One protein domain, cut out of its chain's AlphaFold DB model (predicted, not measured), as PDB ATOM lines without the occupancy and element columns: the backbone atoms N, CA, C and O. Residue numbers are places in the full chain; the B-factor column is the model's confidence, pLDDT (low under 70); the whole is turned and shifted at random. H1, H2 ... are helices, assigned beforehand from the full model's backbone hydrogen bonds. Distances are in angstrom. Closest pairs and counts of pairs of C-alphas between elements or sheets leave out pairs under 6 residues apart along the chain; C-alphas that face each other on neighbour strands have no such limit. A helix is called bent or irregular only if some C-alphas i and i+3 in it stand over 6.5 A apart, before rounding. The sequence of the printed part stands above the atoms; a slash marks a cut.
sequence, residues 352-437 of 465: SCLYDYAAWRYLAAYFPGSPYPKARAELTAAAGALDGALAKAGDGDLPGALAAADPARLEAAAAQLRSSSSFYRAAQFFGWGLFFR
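What this domain is: This is residues 352 to 437 of the 465 residues of an uncharacterized protein of Elusimicrobia bacterium GWC2_64_44 (UniProt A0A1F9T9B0). Three helical pieces, H1, the arm H2a and H4, meet in a triangle: H1 touches the long helix H4 with its first part, makes a corner with H2a near its other end, and H2a comes back to an earlier part of H4. From this triangle the second arm of the bent helix, H2b, runs on to one end of the domain, where the short H3 packs on it as a small head, while residues 430 to 437 stick out at the opposite end. The printed part has 86 residues with four named helices, in the order H1, H2, H3, H4, and no named strand; the class is all helix. The whole is loose, with a radius of gyration of the C-alphas of 17.2 A, and spans 59 by 25 by 17 A.

Where its parts are: H1 takes residues 354 to 366, beginning at C-alpha 354 (270.224, 315.300, 329.705), and is 18.4 A long. H2, residues 371 to 394, was assigned as one helix by its hydrogen bonds but is bent: C-alphas 381 and 384 are 6.8 A apart. Its arms are H2a, residues 371 to 381, and H2b, residues 384 to 394, each 15.2 A long. H3 is short, residues 398 to 402, 6.1 A from first to last C-alpha. H4, residues 407 to 436, is the longest at 42.5 A; it begins at C-alpha 407 (273.831, 294.724, 350.356) and ends at C-alpha 436 (280.574, 323.937, 320.289).

How they stand to each other: H2 is the hub, touching three other helices; its arms H2a and H2b stand at a steep tilt of 45 degrees. H2a touches residues 410 to 420 of H4, opposite ways at a steep tilt of 51 degrees; the closest C-alphas, of Ala 375 and Ala 413, are 4.6 A apart. Residues 360 to 364 of H1 touch H2a, about perpendicular at 90 degrees, with the closest C-alphas, of Ala 364 and Pro 373, 5.4 A apart. Residues 354 to 359 of H1 touch residues 420 to 428 of H4, opposite ways at a steep tilt of 61 degrees; the closest C-alphas, of Asp 356 and Tyr 424, are 5.1 A apart. H2b touches H3, where the C-alphas of Ala 389 and Ala 401 come closest, at 4.1 A. H2b and H4 are apart, and so are H3 and H4. In H1, H2a, H2b, H3 and H4 every O i to N i+4 pair is within hydrogen-bond range.

The domain as a whole: The two C-alphas farthest apart, of Gly 396 and Arg 437, are 58.7 A from each other. Without residues 430 to 437, which stand free, the body spans 48 by 24 by 18 A. The printed part has no cut, and its three links, H1 to H2, H2 to H3 and H3 to H4, are tight. The mean pLDDT of the printed part is 87.2; residues 404 to 405 and 433 to 437 are under 70.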
ATOM      1  N   SER A 352     272.078 312.571 335.939       87.12
ATOM      2  CA  SER A 352     273.302 313.346 336.074       87.12
ATOM      3  C   SER A 352     273.473 314.403 334.974       87.12
ATOM      4  O   SER A 352     274.278 315.323 335.156       87.12
ATOM      5  N   CYS A 353     272.756 314.252 333.851       88.25
ATOM      6  CA  CYS A 353     272.669 315.167 332.712       88.25
ATOM      7  C   CYS A 353     271.480 314.802 331.783       88.25
ATOM      8  O   CYS A 353     270.750 313.839 332.031       88.25
ATOM      9  N   LEU A 354     271.288 315.552 330.688       90.88
ATOM     10  CA  LEU A 354     270.224 315.300 329.705       90.88
ATOM     11  C   LEU A 354     270.442 313.988 328.938       90.88
ATOM     12  O   LEU A 354     269.487 313.247 328.715       90.88
ATOM     13  N   TYR A 355     271.684 313.690 328.544       89.25
ATOM     14  CA  TYR A 355     272.014 312.440 327.849       89.25
ATOM     15  C   TYR A 355     271.779 311.223 328.735       89.25
ATOM     16  O   TYR A 355     271.310 310.206 328.243       89.25
ATOM     17  N   ASP A 356     272.041 311.343 330.034       91.38
ATOM     18  CA  ASP A 356     271.774 310.292 331.012       91.38
ATOM     19  C   ASP A 356     270.273 309.949 331.069       91.38
ATOM     20  O   ASP A 356     269.874 308.788 330.965       91.38
ATOM     21  N   TYR A 357     269.421 310.977 331.111       92.75
ATOM     22  CA  TYR A 357     267.967 310.818 331.032       92.75
ATOM     23  C   TYR A 357     267.496 310.233 329.693       92.75
ATOM     24  O   TYR A 357     266.688 309.301 329.671       92.75
ATOM     25  N   ALA A 358     267.988 310.767 328.572       93.38
ATOM     26  CA  ALA A 358     267.582 310.334 327.237       93.38
ATOM     27  C   ALA A 358     268.012 308.886 326.951       93.38
ATOM     28  O   ALA A 358     267.209 308.092 326.458       93.38
ATOM     29  N   ALA A 359     269.246 308.528 327.316       91.44
ATOM     30  CA  ALA A 359     269.767 307.175 327.185       91.44
ATOM     31  C   ALA A 359     268.991 306.196 328.066       91.44
ATOM     32  O   ALA A 359     268.612 305.128 327.585       91.44
ATOM     33  N   TRP A 360     268.672 306.570 329.311       94.06
ATOM     34  CA  TRP A 360     267.803 305.753 330.152       94.06
ATOM     35  C   TRP A 360     266.422 305.555 329.524       94.06
ATOM     36  O   TRP A 360     265.980 304.415 329.433       94.06
ATOM     37  N   ARG A 361     265.741 306.616 329.059       95.44
ATOM     38  CA  ARG A 361     264.405 306.473 328.447       95.44
ATOM     39  C   ARG A 361     264.432 305.567 327.224       95.44
ATOM     40  O   ARG A 361     263.541 304.737 327.074       95.44
ATOM     41  N   TYR A 362     265.442 305.724 326.372       94.56
ATOM     42  CA  TYR A 362     265.617 304.884 325.195       94.56
ATOM     43  C   TYR A 362     265.859 303.419 325.586       94.56
ATOM     44  O   TYR A 362     265.129 302.531 325.147       94.56
ATOM     45  N   LEU A 363     266.835 303.157 326.459       95.00
ATOM     46  CA  LEU A 363     267.169 301.799 326.886       95.00
ATOM     47  C   LEU A 363     266.032 301.145 327.668       95.00
ATOM     48  O   LEU A 363     265.765 299.972 327.462       95.00
ATOM     49  N   ALA A 364     265.319 301.878 328.518       93.06
ATOM     50  CA  ALA A 364     264.175 301.342 329.247       93.06
ATOM     51  C   ALA A 364     263.014 300.957 328.313       93.06
ATOM     52  O   ALA A 364     262.328 299.976 328.584       93.06
ATOM     53  N   ALA A 365     262.805 301.696 327.216       94.25
ATOM     54  CA  ALA A 365     261.733 301.418 326.260       94.25
ATOM     55  C   ALA A 365     262.050 300.241 325.323       94.25
ATOM     56  O   ALA A 365     261.175 299.419 325.065       94.25
ATOM     57  N   TYR A 366     263.284 300.155 324.815       95.12
ATOM     58  CA  TYR A 366     263.647 299.182 323.774       95.12
ATOM     59  C   TYR A 366     264.502 298.010 324.283       95.12
ATOM     60  O   TYR A 366     264.484 296.938 323.686       95.12
ATOM     61  N   PHE A 367     265.231 298.184 325.390       93.88
ATOM     62  CA  PHE A 367     266.155 297.193 325.962       93.88
ATOM     63  C   PHE A 367     266.073 297.140 327.503       93.88
ATOM     64  O   PHE A 367     267.085 297.349 328.186       93.88
ATOM     65  N   PRO A 368     264.895 296.856 328.093       89.81
ATOM     66  CA  PRO A 368     264.692 296.928 329.544       89.81
ATOM     67  C   PRO A 368     265.595 295.974 330.344       89.81
ATOM     68  O   PRO A 368     265.918 296.251 331.495       89.81
ATOM     69  N   GLY A 369     266.049 294.873 329.733       90.06
ATOM     70  CA  GLY A 369     266.993 293.929 330.342       90.06
ATOM     71  C   GLY A 369     268.454 294.394 330.360       90.06
ATOM     72  O   GLY A 369     269.297 293.702 330.928       90.06
ATOM     73  N   SER A 370     268.776 295.535 329.741       91.31
ATOM     74  CA  SER A 370     270.142 296.063 329.751       91.31
ATOM     75  C   SER A 370     270.576 296.475 331.171       91.31
ATOM     76  O   SER A 370     269.728 296.827 332.000       91.31
ATOM     77  N   PRO A 371     271.888 296.449 331.485       92.06
ATOM     78  CA  PRO A 371     272.376 296.668 332.849       92.06
ATOM     79  C   PRO A 371     271.908 297.981 333.489       92.06
ATOM     80  O   PRO A 371     271.686 298.025 334.695       92.06
ATOM     81  N   TYR A 372     271.723 299.045 332.700       90.81
ATOM     82  CA  TYR A 372     271.396 300.370 333.223       90.81
ATOM     83  C   TYR A 372     269.922 300.522 333.679       90.81
ATOM     84  O   TYR A 372     269.703 300.824 334.856       90.81
ATOM     85  N   PRO A 373     268.891 300.259 332.846       92.06
ATOM     86  CA  PRO A 373     267.499 300.187 333.299       92.06
ATOM     87  C   PRO A 373     267.264 299.132 334.383       92.06
ATOM     88  O   PRO A 373     266.542 299.417 335.337       92.06
ATOM     89  N   LYS A 374     267.903 297.956 334.276       93.19
ATOM     90  CA  LYS A 374     267.786 296.881 335.272       93.19
ATOM     91  C   LYS A 374     268.270 297.332 336.650       93.19
ATOM     92  O   LYS A 374     267.522 297.205 337.613       93.19
ATOM     93  N   ALA A 375     269.464 297.926 336.728       91.56
ATOM     94  CA  ALA A 375     270.001 298.459 337.978       91.56
ATOM     95  C   ALA A 375     269.081 299.528 338.584       91.56
ATOM     96  O   ALA A 375     268.845 299.545 339.788       91.56
ATOM     97  N   ARG A 376     268.504 300.411 337.761       91.19
ATOM     98  CA  ARG A 376     267.603 301.457 338.263       91.19
ATOM     99  C   ARG A 376     266.278 300.894 338.780       91.19
ATOM    100  O   ARG A 376     265.825 301.323 339.835       91.19
ATOM    101  N   ALA A 377     265.690 299.923 338.079       90.44
ATOM    102  CA  ALA A 377     264.477 299.233 338.521       90.44
ATOM    103  C   ALA A 377     264.697 298.482 339.842       90.44
ATOM    104  O   ALA A 377     263.857 298.536 340.733       90.44
ATOM    105  N   GLU A 378     265.850 297.834 339.983       90.56
ATOM    106  CA  GLU A 378     266.262 297.122 341.189       90.56
ATOM    107  C   GLU A 378     266.406 298.049 342.402       90.56
ATOM    108  O   GLU A 378     265.833 297.775 343.455       90.56
ATOM    109  N   LEU A 379     267.078 299.190 342.239       90.00
ATOM    110  CA  LEU A 379     267.206 300.199 343.293       90.00
ATOM    111  C   LEU A 379     265.853 300.810 343.688       90.00
ATOM    112  O   LEU A 379     265.590 301.022 344.871       90.00
ATOM    113  N   THR A 380     264.970 301.068 342.717       88.44
ATOM    114  CA  THR A 380     263.611 301.556 342.997       88.44
ATOM    115  C   THR A 380     262.768 300.513 343.731       88.44
ATOM    116  O   THR A 380     262.082 300.860 344.689       88.44
ATOM    117  N   ALA A 381     262.836 299.240 343.330       87.75
ATOM    118  CA  ALA A 381     262.103 298.155 343.982       87.75
ATOM    119  C   ALA A 381     262.585 297.900 345.422       87.75
ATOM    120  O   ALA A 381     261.790 297.532 346.284       87.75
ATOM    121  N   ALA A 382     263.870 298.138 345.697       88.31
ATOM    122  CA  ALA A 382     264.463 297.936 347.014       88.31
ATOM    123  C   ALA A 382     264.072 299.000 348.055       88.31
ATOM    124  O   ALA A 382     264.206 298.744 349.250       88.31
ATOM    125  N   ALA A 383     263.576 300.172 347.641       85.06
ATOM    126  CA  ALA A 383     263.291 301.284 348.553       85.06
ATOM    127  C   ALA A 383     262.304 300.899 349.671       85.06
ATOM    128  O   ALA A 383     262.611 301.076 350.846       85.06
ATOM    129  N   GLY A 384     261.167 300.284 349.320       87.38
ATOM    130  CA  GLY A 384     260.170 299.854 350.308       87.38
ATOM    131  C   GLY A 384     260.657 298.718 351.215       87.38
ATOM    132  O   GLY A 384     260.302 298.668 352.390       87.38
ATOM    133  N   ALA A 385     261.511 297.825 350.700       89.19
ATOM    134  CA  ALA A 385     262.114 296.758 351.499       89.19
ATOM    135  C   ALA A 385     263.101 297.316 352.537       89.19
ATOM    136  O   ALA A 385     263.109 296.861 353.679       89.19
ATOM    137  N   LEU A 386     263.884 298.335 352.166       90.75
ATOM    138  CA  LEU A 386     264.793 299.033 353.078       90.75
ATOM    139  C   LEU A 386     264.035 299.864 354.120       90.75
ATOM    140  O   LEU A 386     264.448 299.892 355.274       90.75
ATOM    141  N   ASP A 387     262.903 300.470 353.758       92.06
ATOM    142  CA  ASP A 387     262.019 301.149 354.717       92.06
ATOM    143  C   ASP A 387     261.449 300.175 355.751       92.06
ATOM    144  O   ASP A 387     261.469 300.450 356.951       92.06
ATOM    145  N   GLY A 388     261.002 299.000 355.298       91.69
ATOM    146  CA  GLY A 388     260.570 297.924 356.187       91.69
ATOM    147  C   GLY A 388     261.702 297.393 357.072       91.69
ATOM    148  O   GLY A 388     261.482 297.127 358.252       91.69
ATOM    149  N   ALA A 389     262.920 297.275 356.536       92.75
ATOM    150  CA  ALA A 389     264.099 296.868 357.300       92.75
ATOM    151  C   ALA A 389     264.474 297.897 358.379       92.75
ATOM    152  O   ALA A 389     264.773 297.512 359.508       92.75
ATOM    153  N   LEU A 390     264.407 299.194 358.061       94.00
ATOM    154  CA  LEU A 390     264.635 300.283 359.015       94.00
ATOM    155  C   LEU A 390     263.586 300.292 360.131       94.00
ATOM    156  O   LEU A 390     263.950 300.430 361.298       94.00
ATOM    157  N   ALA A 391     262.309 300.075 359.800       94.00
ATOM    158  CA  ALA A 391     261.247 299.951 360.799       94.00
ATOM    159  C   ALA A 391     261.523 298.791 361.770       94.00
ATOM    160  O   ALA A 391     261.569 299.005 362.978       94.00
ATOM    161  N   LYS A 392     261.825 297.596 361.244       93.44
ATOM    162  CA  LYS A 392     262.165 296.416 362.057       93.44
ATOM    163  C   LYS A 392     263.406 296.623 362.919       93.44
ATOM    164  O   LYS A 392     263.409 296.230 364.080       93.44
ATOM    165  N   ALA A 393     264.442 297.265 362.377       92.62
ATOM    166  CA  ALA A 393     265.622 297.626 363.153       92.62
ATOM    167  C   ALA A 393     265.249 298.592 364.287       92.62
ATOM    168  O   ALA A 393     265.661 298.375 365.420       92.62
ATOM    169  N   GLY A 394     264.420 299.605 364.019       91.19
ATOM    170  CA  GLY A 394     263.910 300.520 365.046       91.19
ATOM    171  C   GLY A 394     263.096 299.828 366.145       91.19
ATOM    172  O   GLY A 394     263.182 300.234 367.302       91.19
ATOM    173  N   ASP A 395     262.378 298.757 365.802       90.31
ATOM    174  CA  ASP A 395     261.616 297.920 366.740       90.31
ATOM    175  C   ASP A 395     262.489 296.887 367.489       90.31
ATOM    176  O   ASP A 395     262.010 296.193 368.386       90.31
ATOM    177  N   GLY A 396     263.777 296.776 367.142       88.69
ATOM    178  CA  GLY A 396     264.725 295.834 367.743       88.69
ATOM    179  C   GLY A 396     264.753 294.435 367.109       88.69
ATOM    180  O   GLY A 396     265.493 293.571 367.583       88.69
ATOM    181  N   ASP A 397     264.013 294.196 366.023       91.56
ATOM    182  CA  ASP A 397     264.053 292.949 365.246       91.56
ATOM    183  C   ASP A 397     265.238 292.952 364.265       91.56
ATOM    184  O   ASP A 397     265.102 293.191 363.061       91.56
ATOM    185  N   LEU A 398     266.437 292.689 364.794       89.69
ATOM    186  CA  LEU A 398     267.665 292.598 364.000       89.69
ATOM    187  C   LEU A 398     267.628 291.492 362.927       89.69
ATOM    188  O   LEU A 398     267.993 291.784 361.784       89.69
ATOM    189  N   PRO A 399     267.194 290.246 363.220       89.75
ATOM    190  CA  PRO A 399     267.107 289.206 362.197       89.75
ATOM    191  C   PRO A 399     266.170 289.600 361.051       89.75
ATOM    192  O   PRO A 399     266.526 289.447 359.881       89.75
ATOM    193  N   GLY A 400     264.998 290.155 361.368       87.62
ATOM    194  CA  GLY A 400     264.040 290.593 360.362       87.62
ATOM    195  C   GLY A 400     264.484 291.832 359.584       87.62
ATOM    196  O   GLY A 400     264.103 291.963 358.417       87.62
ATOM    197  N   ALA A 401     265.288 292.711 360.189       88.50
ATOM    198  CA  ALA A 401     265.895 293.857 359.516       88.50
ATOM    199  C   ALA A 401     266.978 293.431 358.510       88.50
ATOM    200  O   ALA A 401     267.025 293.943 357.392       88.50
ATOM    201  N   LEU A 402     267.824 292.464 358.875       86.25
ATOM    202  CA  LEU A 402     268.932 292.010 358.029       86.25
ATOM    203  C   LEU A 402     268.491 291.042 356.922       86.25
ATOM    204  O   LEU A 402     269.107 291.019 355.861       86.25
ATOM    205  N   ALA A 403     267.401 290.293 357.115       83.56
ATOM    206  CA  ALA A 403     266.895 289.339 356.123       83.56
ATOM    207  C   ALA A 403     266.440 289.983 354.797       83.56
ATOM    208  O   ALA A 403     266.394 289.310 353.769       83.56
ATOM    209  N   ALA A 404     266.080 291.271 354.811       65.81
ATOM    210  CA  ALA A 404     265.571 291.989 353.640       65.81
ATOM    211  C   ALA A 404     266.668 292.680 352.807       65.81
ATOM    212  O   ALA A 404     266.385 293.169 351.712       65.81
ATOM    213  N   ALA A 405     267.903 292.742 353.312       68.44
ATOM    214  CA  ALA A 405     268.998 293.441 352.657       68.44
ATOM    215  C   ALA A 405     269.945 292.442 351.982       68.44
ATOM    216  O   ALA A 405     270.634 291.678 352.648       68.44
ATOM    217  N   ASP A 406     270.029 292.496 350.652       83.94
ATOM    218  CA  ASP A 406     271.175 291.968 349.906       83.94
ATOM    219  C   ASP A 406     272.111 293.148 349.582       83.94
ATOM    220  O   ASP A 406     271.979 293.781 348.525       83.94
ATOM    221  N   PRO A 407     273.005 293.535 350.516       82.94
ATOM    222  CA  PRO A 407     273.831 294.724 350.356       82.94
ATOM    223  C   PRO A 407     274.759 294.610 349.148       82.94
ATOM    224  O   PRO A 407     274.940 295.599 348.445       82.94
ATOM    225  N   ALA A 408     275.285 293.418 348.851       86.12
ATOM    226  CA  ALA A 408     276.182 293.207 347.718       86.12
ATOM    227  C   ALA A 408     275.471 293.486 346.388       86.12
ATOM    228  O   ALA A 408     275.992 294.197 345.524       86.12
ATOM    229  N   ARG A 409     274.244 292.980 346.242       88.62
ATOM    230  CA  ARG A 409     273.426 293.193 345.047       88.62
ATOM    231  C   ARG A 409     273.012 294.654 344.876       88.62
ATOM    232  O   ARG A 409     273.107 295.190 343.770       88.62
ATOM    233  N   LEU A 410     272.619 295.325 345.959       88.50
ATOM    234  CA  LEU A 410     272.260 296.747 345.925       88.50
ATOM    235  C   LEU A 410     273.468 297.650 345.649       88.50
ATOM    236  O   LEU A 410     273.358 298.610 344.885       88.50
ATOM    237  N   GLU A 411     274.634 297.333 346.211       88.56
ATOM    238  CA  GLU A 411     275.873 298.060 345.938       88.56
ATOM    239  C   GLU A 411     276.334 297.878 344.487       88.56
ATOM    240  O   GLU A 411     276.741 298.857 343.854       88.56
ATOM    241  N   ALA A 412     276.197 296.673 343.924       89.50
ATOM    242  CA  ALA A 412     276.477 296.410 342.514       89.50
ATOM    243  C   ALA A 412     275.541 297.207 341.587       89.50
ATOM    244  O   ALA A 412     276.008 297.868 340.655       89.50
ATOM    245  N   ALA A 413     274.234 297.230 341.877       90.06
ATOM    246  CA  ALA A 413     273.267 298.033 341.128       90.06
ATOM    247  C   ALA A 413     273.572 299.542 341.227       90.06
ATOM    248  O   ALA A 413     273.580 300.252 340.217       90.06
ATOM    249  N   ALA A 414     273.917 300.041 342.420       88.75
ATOM    250  CA  ALA A 414     274.314 301.436 342.628       88.75
ATOM    251  C   ALA A 414     275.633 301.794 341.919       88.75
ATOM    252  O   ALA A 414     275.791 302.905 341.401       88.75
ATOM    253  N   ALA A 415     276.601 300.876 341.865       89.38
ATOM    254  CA  ALA A 415     277.839 301.052 341.110       89.38
ATOM    255  C   ALA A 415     277.577 301.101 339.597       89.38
ATOM    256  O   ALA A 415     278.075 302.007 338.922       89.38
ATOM    257  N   GLN A 416     276.735 300.201 339.078       91.31
ATOM    258  CA  GLN A 416     276.338 300.182 337.669       91.31
ATOM    259  C   GLN A 416     275.622 301.475 337.262       91.31
ATOM    260  O   GLN A 416     275.921 302.039 336.204       91.31
ATOM    261  N   LEU A 417     274.715 301.976 338.108       90.44
ATOM    262  CA  LEU A 417     274.028 303.248 337.889       90.44
ATOM    263  C   LEU A 417     275.038 304.404 337.797       90.44
ATOM    264  O   LEU A 417     275.036 305.145 336.818       90.44
ATOM    265  N   ARG A 418     275.957 304.511 338.770       89.12
ATOM    266  CA  ARG A 418     276.991 305.563 338.801       89.12
ATOM    267  C   ARG A 418     277.927 305.513 337.592       89.12
ATOM    268  O   ARG A 418     278.247 306.564 337.042       89.12
ATOM    269  N   SER A 419     278.342 304.317 337.175       89.69
ATOM    270  CA  SER A 419     279.186 304.114 335.991       89.69
ATOM    271  C   SER A 419     278.467 304.518 334.699       89.69
ATOM    272  O   SER A 419     279.032 305.216 333.859       89.69
ATOM    273  N   SER A 420     277.191 304.149 334.563       90.06
ATOM    274  CA  SER A 420     276.390 304.502 333.386       90.06
ATOM    275  C   SER A 420     276.161 306.017 333.315       90.06
ATOM    276  O   SER A 420     276.402 306.637 332.280       90.06
ATOM    277  N   SER A 421     275.800 306.646 334.438       88.50
ATOM    278  CA  SER A 421     275.640 308.100 334.531       88.50
ATOM    279  C   SER A 421     276.940 308.859 334.241       88.50
ATOM    280  O   SER A 421     276.916 309.859 333.521       88.50
ATOM    281  N   SER A 422     278.091 308.400 334.751       88.31
ATOM    282  CA  SER A 422     279.380 309.049 334.473       88.31
ATOM    283  C   SER A 422     279.766 308.942 332.998       88.31
ATOM    284  O   SER A 422     280.220 309.930 332.417       88.31
ATOM    285  N   PHE A 423     279.501 307.794 332.367       90.31
ATOM    286  CA  PHE A 423     279.692 307.601 330.935       90.31
ATOM    287  C   PHE A 423     278.819 308.553 330.107       90.31
ATOM    288  O   PHE A 423     279.343 309.271 329.257       90.31
ATOM    289  N   TYR A 424     277.508 308.633 330.368       89.69
ATOM    290  CA  TYR A 424     276.620 309.517 329.599       89.69
ATOM    291  C   TYR A 424     276.916 310.998 329.817       89.69
ATOM    292  O   TYR A 424     276.811 311.797 328.884       89.69
ATOM    293  N   ARG A 425     277.353 311.370 331.022       86.81
ATOM    294  CA  ARG A 425     277.872 312.709 331.295       86.81
ATOM    295  C   ARG A 425     279.110 313.003 330.449       86.81
ATOM    296  O   ARG A 425     279.149 314.043 329.794       86.81
ATOM    297  N   ALA A 426     280.087 312.097 330.416       83.75
ATOM    298  CA  ALA A 426     281.283 312.247 329.589       83.75
ATOM    299  C   ALA A 426     280.938 312.316 328.092       83.75
ATOM    300  O   ALA A 426     281.448 313.184 327.387       83.75
ATOM    301  N   ALA A 427     280.013 311.476 327.621       85.88
ATOM    302  CA  ALA A 427     279.538 311.480 326.241       85.88
ATOM    303  C   ALA A 427     278.849 312.802 325.867       85.88
ATOM    304  O   ALA A 427     279.084 313.325 324.780       85.88
ATOM    305  N   GLN A 428     278.050 313.379 326.772       84.81
ATOM    306  CA  GLN A 428     277.445 314.694 326.558       84.81
ATOM    307  C   GLN A 428     278.508 315.789 326.466       84.81
ATOM    308  O   GLN A 428     278.460 316.599 325.544       84.81
ATOM    309  N   PHE A 429     279.481 315.809 327.385       81.19
ATOM    310  CA  PHE A 429     280.571 316.788 327.351       81.19
ATOM    311  C   PHE A 429     281.427 316.655 326.093       81.19
ATOM    312  O   PHE A 429     281.766 317.666 325.484       81.19
ATOM    313  N   PHE A 430     281.738 315.430 325.673       80.38
ATOM    314  CA  PHE A 430     282.494 315.181 324.451       80.38
ATOM    315  C   PHE A 430     281.708 315.596 323.204       80.38
ATOM    316  O   PHE A 430     282.227 316.323 322.360       80.38
ATOM    317  N   GLY A 431     280.433 315.205 323.111       78.62
ATOM    318  CA  GLY A 431     279.557 315.589 322.006       78.62
ATOM    319  C   GLY A 431     279.407 317.105 321.905       78.62
ATOM    320  O   GLY A 431     279.605 317.679 320.839       78.62
ATOM    321  N   TRP A 432     279.140 317.784 323.021       75.31
ATOM    322  CA  TRP A 432     279.089 319.247 323.057       75.31
ATOM    323  C   TRP A 432     280.446 319.888 322.766       75.31
ATOM    324  O   TRP A 432     280.484 320.916 322.099       75.31
ATOM    325  N   GLY A 433     281.554 319.280 323.185       66.19
ATOM    326  CA  GLY A 433     282.898 319.697 322.788       66.19
ATOM    327  C   GLY A 433     283.080 319.666 321.271       66.19
ATOM    328  O   GLY A 433     283.549 320.640 320.697       66.19
ATOM    329  N   LEU A 434     282.609 318.615 320.601       62.81
ATOM    330  CA  LEU A 434     282.672 318.495 319.143       62.81
ATOM    331  C   LEU A 434     281.782 319.527 318.423       62.81
ATOM    332  O   LEU A 434     282.188 320.080 317.402       62.81
ATOM    333  N   PHE A 435     280.585 319.809 318.951       60.69
ATOM    334  CA  PHE A 435     279.632 320.743 318.333       60.69
ATOM    335  C   PHE A 435     279.928 322.221 318.623       60.69
ATOM    336  O   PHE A 435     279.766 323.059 317.739       60.69
ATOM    337  N   PHE A 436     280.362 322.555 319.839       57.62
ATOM    338  CA  PHE A 436     280.574 323.937 320.289       57.62
ATOM    339  C   PHE A 436     282.052 324.348 320.339       57.62
ATOM    340  O   PHE A 436     282.354 325.533 320.473       57.62
ATOM    341  N   ARG A 437     282.985 323.400 320.193       50.81
ATOM    342  CA  ARG A 437     284.417 323.650 319.964       50.81
ATOM    343  C   ARG A 437     284.942 322.798 318.798       50.81
ATOM    344  O   ARG A 437     285.864 322.009 318.990       50.81
TER     345      ARG A 437